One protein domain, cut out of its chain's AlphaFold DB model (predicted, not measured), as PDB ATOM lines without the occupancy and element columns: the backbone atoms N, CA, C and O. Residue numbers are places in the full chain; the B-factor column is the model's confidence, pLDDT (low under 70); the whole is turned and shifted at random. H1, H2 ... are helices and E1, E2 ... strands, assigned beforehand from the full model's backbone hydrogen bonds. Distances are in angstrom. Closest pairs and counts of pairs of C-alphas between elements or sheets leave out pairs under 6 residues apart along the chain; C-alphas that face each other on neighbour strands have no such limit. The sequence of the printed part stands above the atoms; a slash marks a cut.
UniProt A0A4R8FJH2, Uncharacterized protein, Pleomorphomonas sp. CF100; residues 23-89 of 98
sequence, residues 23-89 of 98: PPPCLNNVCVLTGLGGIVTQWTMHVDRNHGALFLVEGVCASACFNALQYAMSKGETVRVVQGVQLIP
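AT A GLANCE: This is residues 23 to 89 of the 98 residues of an uncharacterized protein of Pleomorphomonas sp. CF100 (UniProt A0A4R8FJH2). A small, twisted sheet is built round the long strand E2, which bends like an L, and helix H2 packs on it near all four strands. H1 packs on H2 and only grazes the sheet. The printed part has 67 residues with two named helices and four named strands, in the order E1, H1, E2, H2, E3, E4. The sheet is branched and parallel, and the class is mixed, helices and strands. The whole is compact and rounded, with a radius of gyration of the C-alphas of 10.2 A and spans of 25 by 25 by 21 A.

IN THESE COORDINATES: E2, residues 54 to 62, is 19.1 A long and bends by 97 degrees at residue 59. E1, residues 30 to 35, is 15.8 A long and begins at C-alpha 30 (228.503, 187.841, 253.284). E3 is residues 78 to 81, 10.3 A, and E4 is residues 86 to 88, 6.2 A, ending at C-alpha 88 (212.979, 195.261, 239.955). H2, residues 64 to 74, is 15.0 A long; H1, residues 40 to 49, is 14.3 A.

HOW THE PARTS SIT: E1 is on one side of E2, with N 31 and O 54 at 2.8 A. On the other side are E3, beside residues 54 to 57, with N 55 and O 78 at 2.8 A, and E4, beside residues 60 to 62, with N 61 and O 86 at 2.8 A. E1 and E4 are apart. E1, H1, E2 and E2, H2, E3 are strand-helix-strand units, parallel neighbour strands joined through a helix, with right-handed crossovers. H2 is on the sheet; its closest C-alphas to E1 are those of Cys 65 and Gly 35, 6.3 A. H1 and H2 touch, closest at the C-alphas of Val 40 and Ala 64, 4.6 A, at a steep tilt of 41 degrees, the same way. In both helices every O i to N i+4 pair is within hydrogen-bond range.

THE WHOLE: The two C-alphas farthest apart, those of Asn 28 and Pro 89, are 27.8 A apart. The printed part has no cut, and the five links between named elements are tight. The mean pLDDT of the printed part is 94.8, and no printed residue is under 70.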
ATOM      1  N   PRO A  23     214.643 186.803 252.991       91.62
ATOM      2  CA  PRO A  23     215.999 186.841 252.464       91.62
ATOM      3  C   PRO A  23     216.743 185.522 252.738       91.62
ATOM      4  O   PRO A  23     216.518 184.898 253.785       91.62
ATOM      5  N   PRO A  24     217.663 185.108 251.847       92.44
ATOM      6  CA  PRO A  24     218.591 184.016 252.123       92.44
ATOM      7  C   PRO A  24     219.416 184.278 253.396       92.44
ATOM      8  O   PRO A  24     219.672 185.433 253.740       92.44
ATOM      9  N   PRO A  25     219.872 183.236 254.112       92.38
ATOM     10  CA  PRO A  25     220.771 183.419 255.246       92.38
ATOM     11  C   PRO A  25     222.138 183.949 254.791       92.38
ATOM     12  O   PRO A  25     222.634 183.590 253.722       92.38
ATOM     13  N   CYS A  26     222.780 184.760 255.633       95.44
ATOM     14  CA  CYS A  26     224.161 185.177 255.408       95.44
ATOM     15  C   CYS A  26     225.135 184.042 255.737       95.44
ATOM     16  O   CYS A  26     224.915 183.270 256.672       95.44
ATOM     17  N   LEU A  27     226.247 183.974 255.005       94.69
ATOM     18  CA  LEU A  27     227.319 183.003 255.210       94.69
ATOM     19  C   LEU A  27     228.658 183.738 255.283       94.69
ATOM     20  O   LEU A  27     228.967 184.549 254.415       94.69
ATOM     21  N   ASN A  28     229.472 183.448 256.303       93.06
ATOM     22  CA  ASN A  28     230.826 184.004 256.461       93.06
ATOM     23  C   ASN A  28     230.898 185.541 256.326       93.06
ATOM     24  O   ASN A  28     231.771 186.065 255.639       93.06
ATOM     25  N   ASN A  29     229.973 186.262 256.970       94.12
ATOM     26  CA  ASN A  29     229.857 187.728 256.898       94.12
ATOM     27  C   ASN A  29     229.550 188.291 255.490       94.12
ATOM     28  O   ASN A  29     229.767 189.472 255.221       94.12
ATOM     29  N   VAL A  30     229.036 187.449 254.590       97.19
ATOM     30  CA  VAL A  30     228.503 187.841 253.284       97.19
ATOM     31  C   VAL A  30     227.012 187.524 253.250       97.19
ATOM     32  O   VAL A  30     226.591 186.392 253.493       97.19
ATOM     33  N   CYS A  31     226.207 188.533 252.945       97.75
ATOM     34  CA  CYS A  31     224.760 188.453 252.846       97.75
ATOM     35  C   CYS A  31     224.352 188.616 251.388       97.75
ATOM     36  O   CYS A  31     224.448 189.708 250.825       97.75
ATOM     37  N   VAL A  32     223.912 187.528 250.761       96.88
ATOM     38  CA  VAL A  32     223.433 187.591 249.382       96.88
ATOM     39  C   VAL A  32     222.003 188.126 249.362       96.88
ATOM     40  O   VAL A  32     221.088 187.505 249.903       96.88
ATOM     41  N   LEU A  33     221.800 189.266 248.705       96.00
ATOM     42  CA  LEU A  33     220.485 189.830 248.423       96.00
ATOM     43  C   LEU A  33     220.022 189.351 247.047       96.00
ATOM     44  O   LEU A  33     220.397 189.906 246.013       96.00
ATOM     45  N   THR A  34     219.204 188.301 247.048       95.44
ATOM     46  CA  THR A  34     218.572 187.756 245.845       95.44
ATOM     47  C   THR A  34     217.201 187.177 246.181       95.44
ATOM     48  O   THR A  34     217.020 186.536 247.215       95.44
ATOM     49  N   GLY A  35     216.211 187.436 245.333       91.31
ATOM     50  CA  GLY A  35     214.842 186.965 245.486       91.31
ATOM     51  C   GLY A  35     213.808 187.876 244.828       91.31
ATOM     52  O   GLY A  35     214.049 189.047 244.527       91.31
ATOM     53  N   LEU A  36     212.600 187.333 244.661       89.31
ATOM     54  CA  LEU A  36     211.441 188.056 244.122       89.31
ATOM     55  C   LEU A  36     210.796 189.015 245.146       89.31
ATOM     56  O   LEU A  36     209.785 189.651 244.852       89.31
ATOM     57  N   GLY A  37     211.382 189.128 246.338       83.50
ATOM     58  CA  GLY A  37     210.897 189.953 247.434       83.50
ATOM     59  C   GLY A  37     210.094 189.156 248.458       83.50
ATOM     60  O   GLY A  37     210.397 188.002 248.746       83.50
ATOM     61  N   GLY A  38     209.105 189.810 249.060       87.06
ATOM     62  CA  GLY A  38     208.295 189.268 250.141       87.06
ATOM     63  C   GLY A  38     207.962 190.330 251.178       87.06
ATOM     64  O   GLY A  38     207.567 191.436 250.819       87.06
ATOM     65  N   ILE A  39     208.097 190.013 252.463       86.56
ATOM     66  CA  ILE A  39     207.698 190.934 253.535       86.56
ATOM     67  C   ILE A  39     208.819 191.948 253.769       86.56
ATOM     68  O   ILE A  39     209.857 191.596 254.325       86.56
ATOM     69  N   VAL A  40     208.601 193.212 253.387       89.19
ATOM     70  CA  VAL A  40     209.606 194.295 253.474       89.19
ATOM     71  C   VAL A  40     210.287 194.342 254.842       89.19
ATOM     72  O   VAL A  40     211.511 194.380 254.907       89.19
ATOM     73  N   THR A  41     209.522 194.238 255.930       87.75
ATOM     74  CA  THR A  41     210.064 194.259 257.297       87.75
ATOM     75  C   THR A  41     211.062 193.129 257.572       87.75
ATOM     76  O   THR A  41     212.045 193.347 258.271       87.75
ATOM     77  N   GLN A  42     210.863 191.923 257.026       90.19
ATOM     78  CA  GLN A  42     211.821 190.820 257.208       90.19
ATOM     79  C   GLN A  42     213.132 191.095 256.472       90.19
ATOM     80  O   GLN A  42     214.214 190.852 257.003       90.19
ATOM     81  N   TRP A  43     213.027 191.659 255.273       93.56
ATOM     82  CA  TRP A  43     214.166 192.039 254.450       93.56
ATOM     83  C   TRP A  43     214.974 193.186 255.074       93.56
ATOM     84  O   TRP A  43     216.199 193.112 255.117       93.56
ATOM     85  N   THR A  44     214.323 194.203 255.643       93.88
ATOM     86  CA  THR A  44     215.032 195.285 256.351       93.88
ATOM     87  C   THR A  44     215.626 194.814 257.678       93.88
ATOM     88  O   THR A  44     216.782 195.115 257.960       93.88
ATOM     89  N   MET A  45     214.907 193.997 258.461       94.88
ATOM     90  CA  MET A  45     215.466 193.402 259.685       94.88
ATOM     91  C   MET A  45     216.670 192.502 259.398       94.88
ATOM     92  O   MET A  45     217.567 192.396 260.230       94.88
ATOM     93  N   HIS A  46     216.693 191.818 258.254       95.44
ATOM     94  CA  HIS A  46     217.849 191.035 257.841       95.44
ATOM     95  C   HIS A  46     219.085 191.919 257.643       95.44
ATOM     96  O   HIS A  46     220.161 191.535 258.091       95.44
ATOM     97  N   VAL A  47     218.933 193.109 257.055       97.56
ATOM     98  CA  VAL A  47     220.030 194.084 256.957       97.56
ATOM     99  C   VAL A  47     220.475 194.534 258.349       97.56
ATOM    100  O   VAL A  47     221.654 194.424 258.667       97.56
ATOM    101  N   ASP A  48     219.545 194.948 259.215       97.75
ATOM    102  CA  ASP A  48     219.883 195.419 260.568       97.75
ATOM    103  C   ASP A  48     220.596 194.354 261.416       97.75
ATOM    104  O   ASP A  48     221.537 194.657 262.148       97.75
ATOM    105  N   ARG A  49     220.169 193.090 261.317       96.88
ATOM    106  CA  ARG A  49     220.769 191.971 262.064       96.88
ATOM    107  C   ARG A  49     222.162 191.592 261.573       96.88
ATOM    108  O   ARG A  49     222.886 190.939 262.318       96.88
ATOM    109  N   ASN A  50     222.523 191.974 260.351       97.38
ATOM    110  CA  ASN A  50     223.811 191.662 259.735       97.38
ATOM    111  C   ASN A  50     224.608 192.939 259.416       97.38
ATOM    112  O   ASN A  50     225.312 193.007 258.411       97.38
ATOM    113  N   HIS A  51     224.489 193.955 260.273       97.06
ATOM    114  CA  HIS A  51     225.274 195.186 260.187       97.06
ATOM    115  C   HIS A  51     226.783 194.890 260.113       97.06
ATOM    116  O   HIS A  51     227.303 194.094 260.898       97.06
ATOM    117  N   GLY A  52     227.488 195.541 259.184       96.25
ATOM    118  CA  GLY A  52     228.921 195.327 258.958       96.25
ATOM    119  C   GLY A  52     229.262 194.116 258.077       96.25
ATOM    120  O   GLY A  52     230.444 193.849 257.833       96.25
ATOM    121  N   ALA A  53     228.260 193.390 257.575       97.81
ATOM    122  CA  ALA A  53     228.451 192.380 256.542       97.81
ATOM    123  C   ALA A  53     228.687 193.010 255.158       97.81
ATOM    124  O   ALA A  53     228.372 194.175 254.899       97.81
ATOM    125  N   LEU A  54     229.211 192.207 254.230       98.06
ATOM    126  CA  LEU A  54     229.163 192.518 252.804       98.06
ATOM    127  C   LEU A  54     227.805 192.086 252.243       98.06
ATOM    128  O   LEU A  54     227.525 190.891 252.174       98.06
ATOM    129  N   PHE A  55     227.003 193.033 251.764       98.31
ATOM    130  CA  PHE A  55     225.775 192.738 251.031       98.31
ATOM    131  C   PHE A  55     226.075 192.594 249.540       98.31
ATOM    132  O   PHE A  55     226.389 193.571 248.857       98.31
ATOM    133  N   LEU A  56     225.996 191.367 249.030       98.12
ATOM    134  CA  LEU A  56     226.212 191.051 247.622       98.12
ATOM    135  C   LEU A  56     224.862 190.898 246.919       98.12
ATOM    136  O   LEU A  56     224.076 190.034 247.284       98.12
ATOM    137  N   VAL A  57     224.586 191.715 245.910       97.56
ATOM    138  CA  VAL A  57     223.339 191.646 245.139       97.56
ATOM    139  C   VAL A  57     223.588 190.885 243.845       97.56
ATOM    140  O   VAL A  57     224.402 191.318 243.027       97.56
ATOM    141  N   GLU A  58     222.876 189.780 243.640       95.62
ATOM    142  CA  GLU A  58     223.036 188.912 242.469       95.62
ATOM    143  C   GLU A  58     221.704 188.322 241.980       95.62
ATOM    144  O   GLU A  58     220.685 188.361 242.674       95.62
ATOM    145  N   GLY A  59     221.696 187.783 240.756       95.06
ATOM    146  CA  GLY A  59     220.506 187.174 240.156       95.06
ATOM    147  C   GLY A  59     219.365 188.175 239.946       95.06
ATOM    148  O   GLY A  59     219.479 189.096 239.138       95.06
ATOM    149  N   VAL A  60     218.254 187.981 240.658       94.25
ATOM    150  CA  VAL A  60     217.084 188.872 240.634       94.25
ATOM    151  C   VAL A  60     216.888 189.457 242.025       94.25
ATOM    152  O   VAL A  60     216.902 188.714 242.997       94.25
ATOM    153  N   CYS A  61     216.658 190.762 242.132       94.44
ATOM    154  CA  CYS A  61     216.325 191.424 243.387       94.44
ATOM    155  C   CYS A  61     215.115 192.335 243.174       94.44
ATOM    156  O   CYS A  61     215.231 193.459 242.678       94.44
ATOM    157  N   ALA A  62     213.934 191.813 243.510       93.00
ATOM    158  CA  ALA A  62     212.658 192.475 243.272       93.00
ATOM    159  C   ALA A  62     211.970 192.928 244.564       93.00
ATOM    160  O   ALA A  62     212.138 192.318 245.622       93.00
ATOM    161  N   SER A  63     211.154 193.979 244.467       92.00
ATOM    162  CA  SER A  63     210.254 194.448 245.529       92.00
ATOM    163  C   SER A  63     210.950 194.577 246.894       92.00
ATOM    164  O   SER A  63     211.837 195.414 247.042       92.00
ATOM    165  N   ALA A  64     210.608 193.755 247.891       92.50
ATOM    166  CA  ALA A  64     211.235 193.799 249.213       92.50
ATOM    167  C   ALA A  64     212.760 193.591 249.192       92.50
ATOM    168  O   ALA A  64     213.454 194.219 249.990       92.50
ATOM    169  N   CYS A  65     213.293 192.787 248.264       94.75
ATOM    170  CA  CYS A  65     214.741 192.663 248.083       94.75
ATOM    171  C   CYS A  65     215.346 193.998 247.647       94.75
ATOM    172  O   CYS A  65     216.324 194.463 248.229       94.75
ATOM    173  N   PHE A  66     214.723 194.651 246.660       95.44
ATOM    174  CA  PHE A  66     215.165 195.957 246.184       95.44
ATOM    175  C   PHE A  66     215.101 197.006 247.304       95.44
ATOM    176  O   PHE A  66     216.036 197.787 247.471       95.44
ATOM    177  N   ASN A  67     214.054 196.979 248.133       94.19
ATOM    178  CA  ASN A  67     213.955 197.849 249.305       94.19
ATOM    179  C   ASN A  67     215.068 197.577 250.326       94.19
ATOM    180  O   ASN A  67     215.644 198.529 250.843       94.19
ATOM    181  N   ALA A  68     215.417 196.315 250.595       95.56
ATOM    182  CA  ALA A  68     216.545 195.989 251.470       95.56
ATOM    183  C   ALA A  68     217.889 196.443 250.900       95.56
ATOM    184  O   ALA A  68     218.717 196.946 251.654       95.56
ATOM    185  N   LEU A  69     218.092 196.336 249.584       96.88
ATOM    186  CA  LEU A  69     219.257 196.911 248.914       96.88
ATOM    187  C   LEU A  69     219.341 198.424 249.165       96.88
ATOM    188  O   LEU A  69     220.356 198.911 249.659       96.88
ATOM    189  N   GLN A  70     218.269 199.167 248.870       97.06
ATOM    190  CA  GLN A  70     218.238 200.617 249.095       97.06
ATOM    191  C   GLN A  70     218.458 200.964 250.574       97.06
ATOM    192  O   GLN A  70     219.205 201.887 250.898       97.06
ATOM    193  N   TYR A  71     217.852 200.188 251.474       96.88
ATOM    194  CA  TYR A  71     218.006 200.345 252.914       96.88
ATOM    195  C   TYR A  71     219.462 200.152 253.360       96.88
ATOM    196  O   TYR A  71     220.012 201.045 254.004       96.88
ATOM    197  N   ALA A  72     220.121 199.063 252.952       98.00
ATOM    198  CA  ALA A  72     221.533 198.805 253.242       98.00
ATOM    199  C   ALA A  72     222.443 199.939 252.740       98.00
ATOM    200  O   ALA A  72     223.300 200.421 253.480       98.00
ATOM    201  N   MET A  73     222.209 200.435 251.520       97.69
ATOM    202  CA  MET A  73     222.956 201.577 250.976       97.69
ATOM    203  C   MET A  73     222.752 202.845 251.819       97.69
ATOM    204  O   MET A  73     223.721 203.523 252.150       97.69
ATOM    205  N   SER A  74     221.512 203.148 252.222       97.69
ATOM    206  CA  SER A  74     221.200 204.319 253.060       97.69
ATOM    207  C   SER A  74     221.806 204.256 254.466       97.69
ATOM    208  O   SER A  74     222.097 205.291 255.063       97.69
ATOM    209  N   LYS A  75     222.029 203.044 254.983       97.44
ATOM    210  CA  LYS A  75     222.687 202.781 256.269       97.44
ATOM    211  C   LYS A  75     224.215 202.881 256.187       97.44
ATOM    212  O   LYS A  75     224.869 202.852 257.223       97.44
ATOM    213  N   GLY A  76     224.775 203.014 254.982       97.56
ATOM    214  CA  GLY A  76     226.219 203.037 254.758       97.56
ATOM    215  C   GLY A  76     226.875 201.655 254.823       97.56
ATOM    216  O   GLY A  76     228.077 201.571 255.067       97.56
ATOM    217  N   GLU A  77     226.111 200.576 254.623       98.00
ATOM    218  CA  GLU A  77     226.665 199.220 254.580       98.00
ATOM    219  C   GLU A  77     227.586 199.021 253.370       98.00
ATOM    220  O   GLU A  77     227.477 199.697 252.340       98.00
ATOM    221  N   THR A  78     228.462 198.018 253.452       98.25
ATOM    222  CA  THR A  78     229.253 197.615 252.287       98.25
ATOM    223  C   THR A  78     228.369 196.825 251.329       98.25
ATOM    224  O   THR A  78     228.048 195.666 251.581       98.25
ATOM    225  N   VAL A  79     228.004 197.439 250.203       98.25
ATOM    226  CA  VAL A  79     227.155 196.825 249.174       98.25
ATOM    227  C   VAL A  79     227.943 196.618 247.882       98.25
ATOM    228  O   VAL A  79     228.648 197.514 247.417       98.25
ATOM    229  N   ARG A  80     227.802 195.443 247.266       98.25
ATOM    230  CA  ARG A  80     228.314 195.149 245.922       98.25
ATOM    231  C   ARG A  80     227.199 194.613 245.045       98.25
ATOM    232  O   ARG A  80     226.568 193.621 245.380       98.25
ATOM    233  N   VAL A  81     226.998 195.248 243.898       97.38
ATOM    234  CA  VAL A  81     226.010 194.826 242.905       97.38
ATOM    235  C   VAL A  81     226.738 194.093 241.782       97.38
ATOM    236  O   VAL A  81     227.598 194.676 241.123       97.38
ATOM    237  N   VAL A  82     226.436 192.808 241.592       96.19
ATOM    238  CA  VAL A  82     227.060 191.980 240.551       96.19
ATOM    239  C   VAL A  82     226.547 192.406 239.173       96.19
ATOM    240  O   VAL A  82     225.374 192.742 238.996       96.19
ATOM    241  N   GLN A  83     227.430 192.392 238.172       95.69
ATOM    242  CA  GLN A  83     227.055 192.701 236.793       95.69
ATOM    243  C   GLN A  83     225.977 191.728 236.289       95.69
ATOM    244  O   GLN A  83     226.092 190.517 236.457       95.69
ATOM    245  N   GLY A  84     224.944 192.266 235.636       92.94
ATOM    246  CA  GLY A  84     223.846 191.470 235.079       92.94
ATOM    247  C   GLY A  84     222.722 191.150 236.067       92.94
ATOM    248  O   GLY A  84     221.791 190.437 235.696       92.94
ATOM    249  N   VAL A  85     222.769 191.683 237.293       95.75
ATOM    250  CA  VAL A  85     221.641 191.574 238.221       95.75
ATOM    251  C   VAL A  85     220.394 192.263 237.655       95.75
ATOM    252  O   VAL A  85     220.477 193.327 237.036       95.75
ATOM    253  N   GLN A  86     219.224 191.683 237.906       96.44
ATOM    254  CA  GLN A  86     217.941 192.304 237.593       96.44
ATOM    255  C   GLN A  86     217.389 192.982 238.843       96.44
ATOM    256  O   GLN A  86     216.953 192.315 239.782       96.44
ATOM    257  N   LEU A  87     217.408 194.313 238.854       95.00
ATOM    258  CA  LEU A  87     216.802 195.116 239.911       95.00
ATOM    259  C   LEU A  87     215.382 195.491 239.497       95.00
ATOM    260  O   LEU A  87     215.195 196.193 238.504       95.00
ATOM    261  N   ILE A  88     214.394 195.022 240.252       92.44
ATOM    262  CA  ILE A  88     212.979 195.261 239.955       92.44
ATOM    263  C   ILE A  88     212.384 196.058 241.121       92.44
ATOM    264  O   ILE A  88     211.942 195.463 242.112       92.44
ATOM    265  N   PRO A  89     212.399 197.399 241.058       88.88
ATOM    266  CA  PRO A  89     211.740 198.214 242.067       88.88
ATOM    267  C   PRO A  89     210.238 197.911 242.093       88.88
ATOM    268  O   PRO A  89     209.628 197.616 241.066       88.88
TER     269      PRO A  89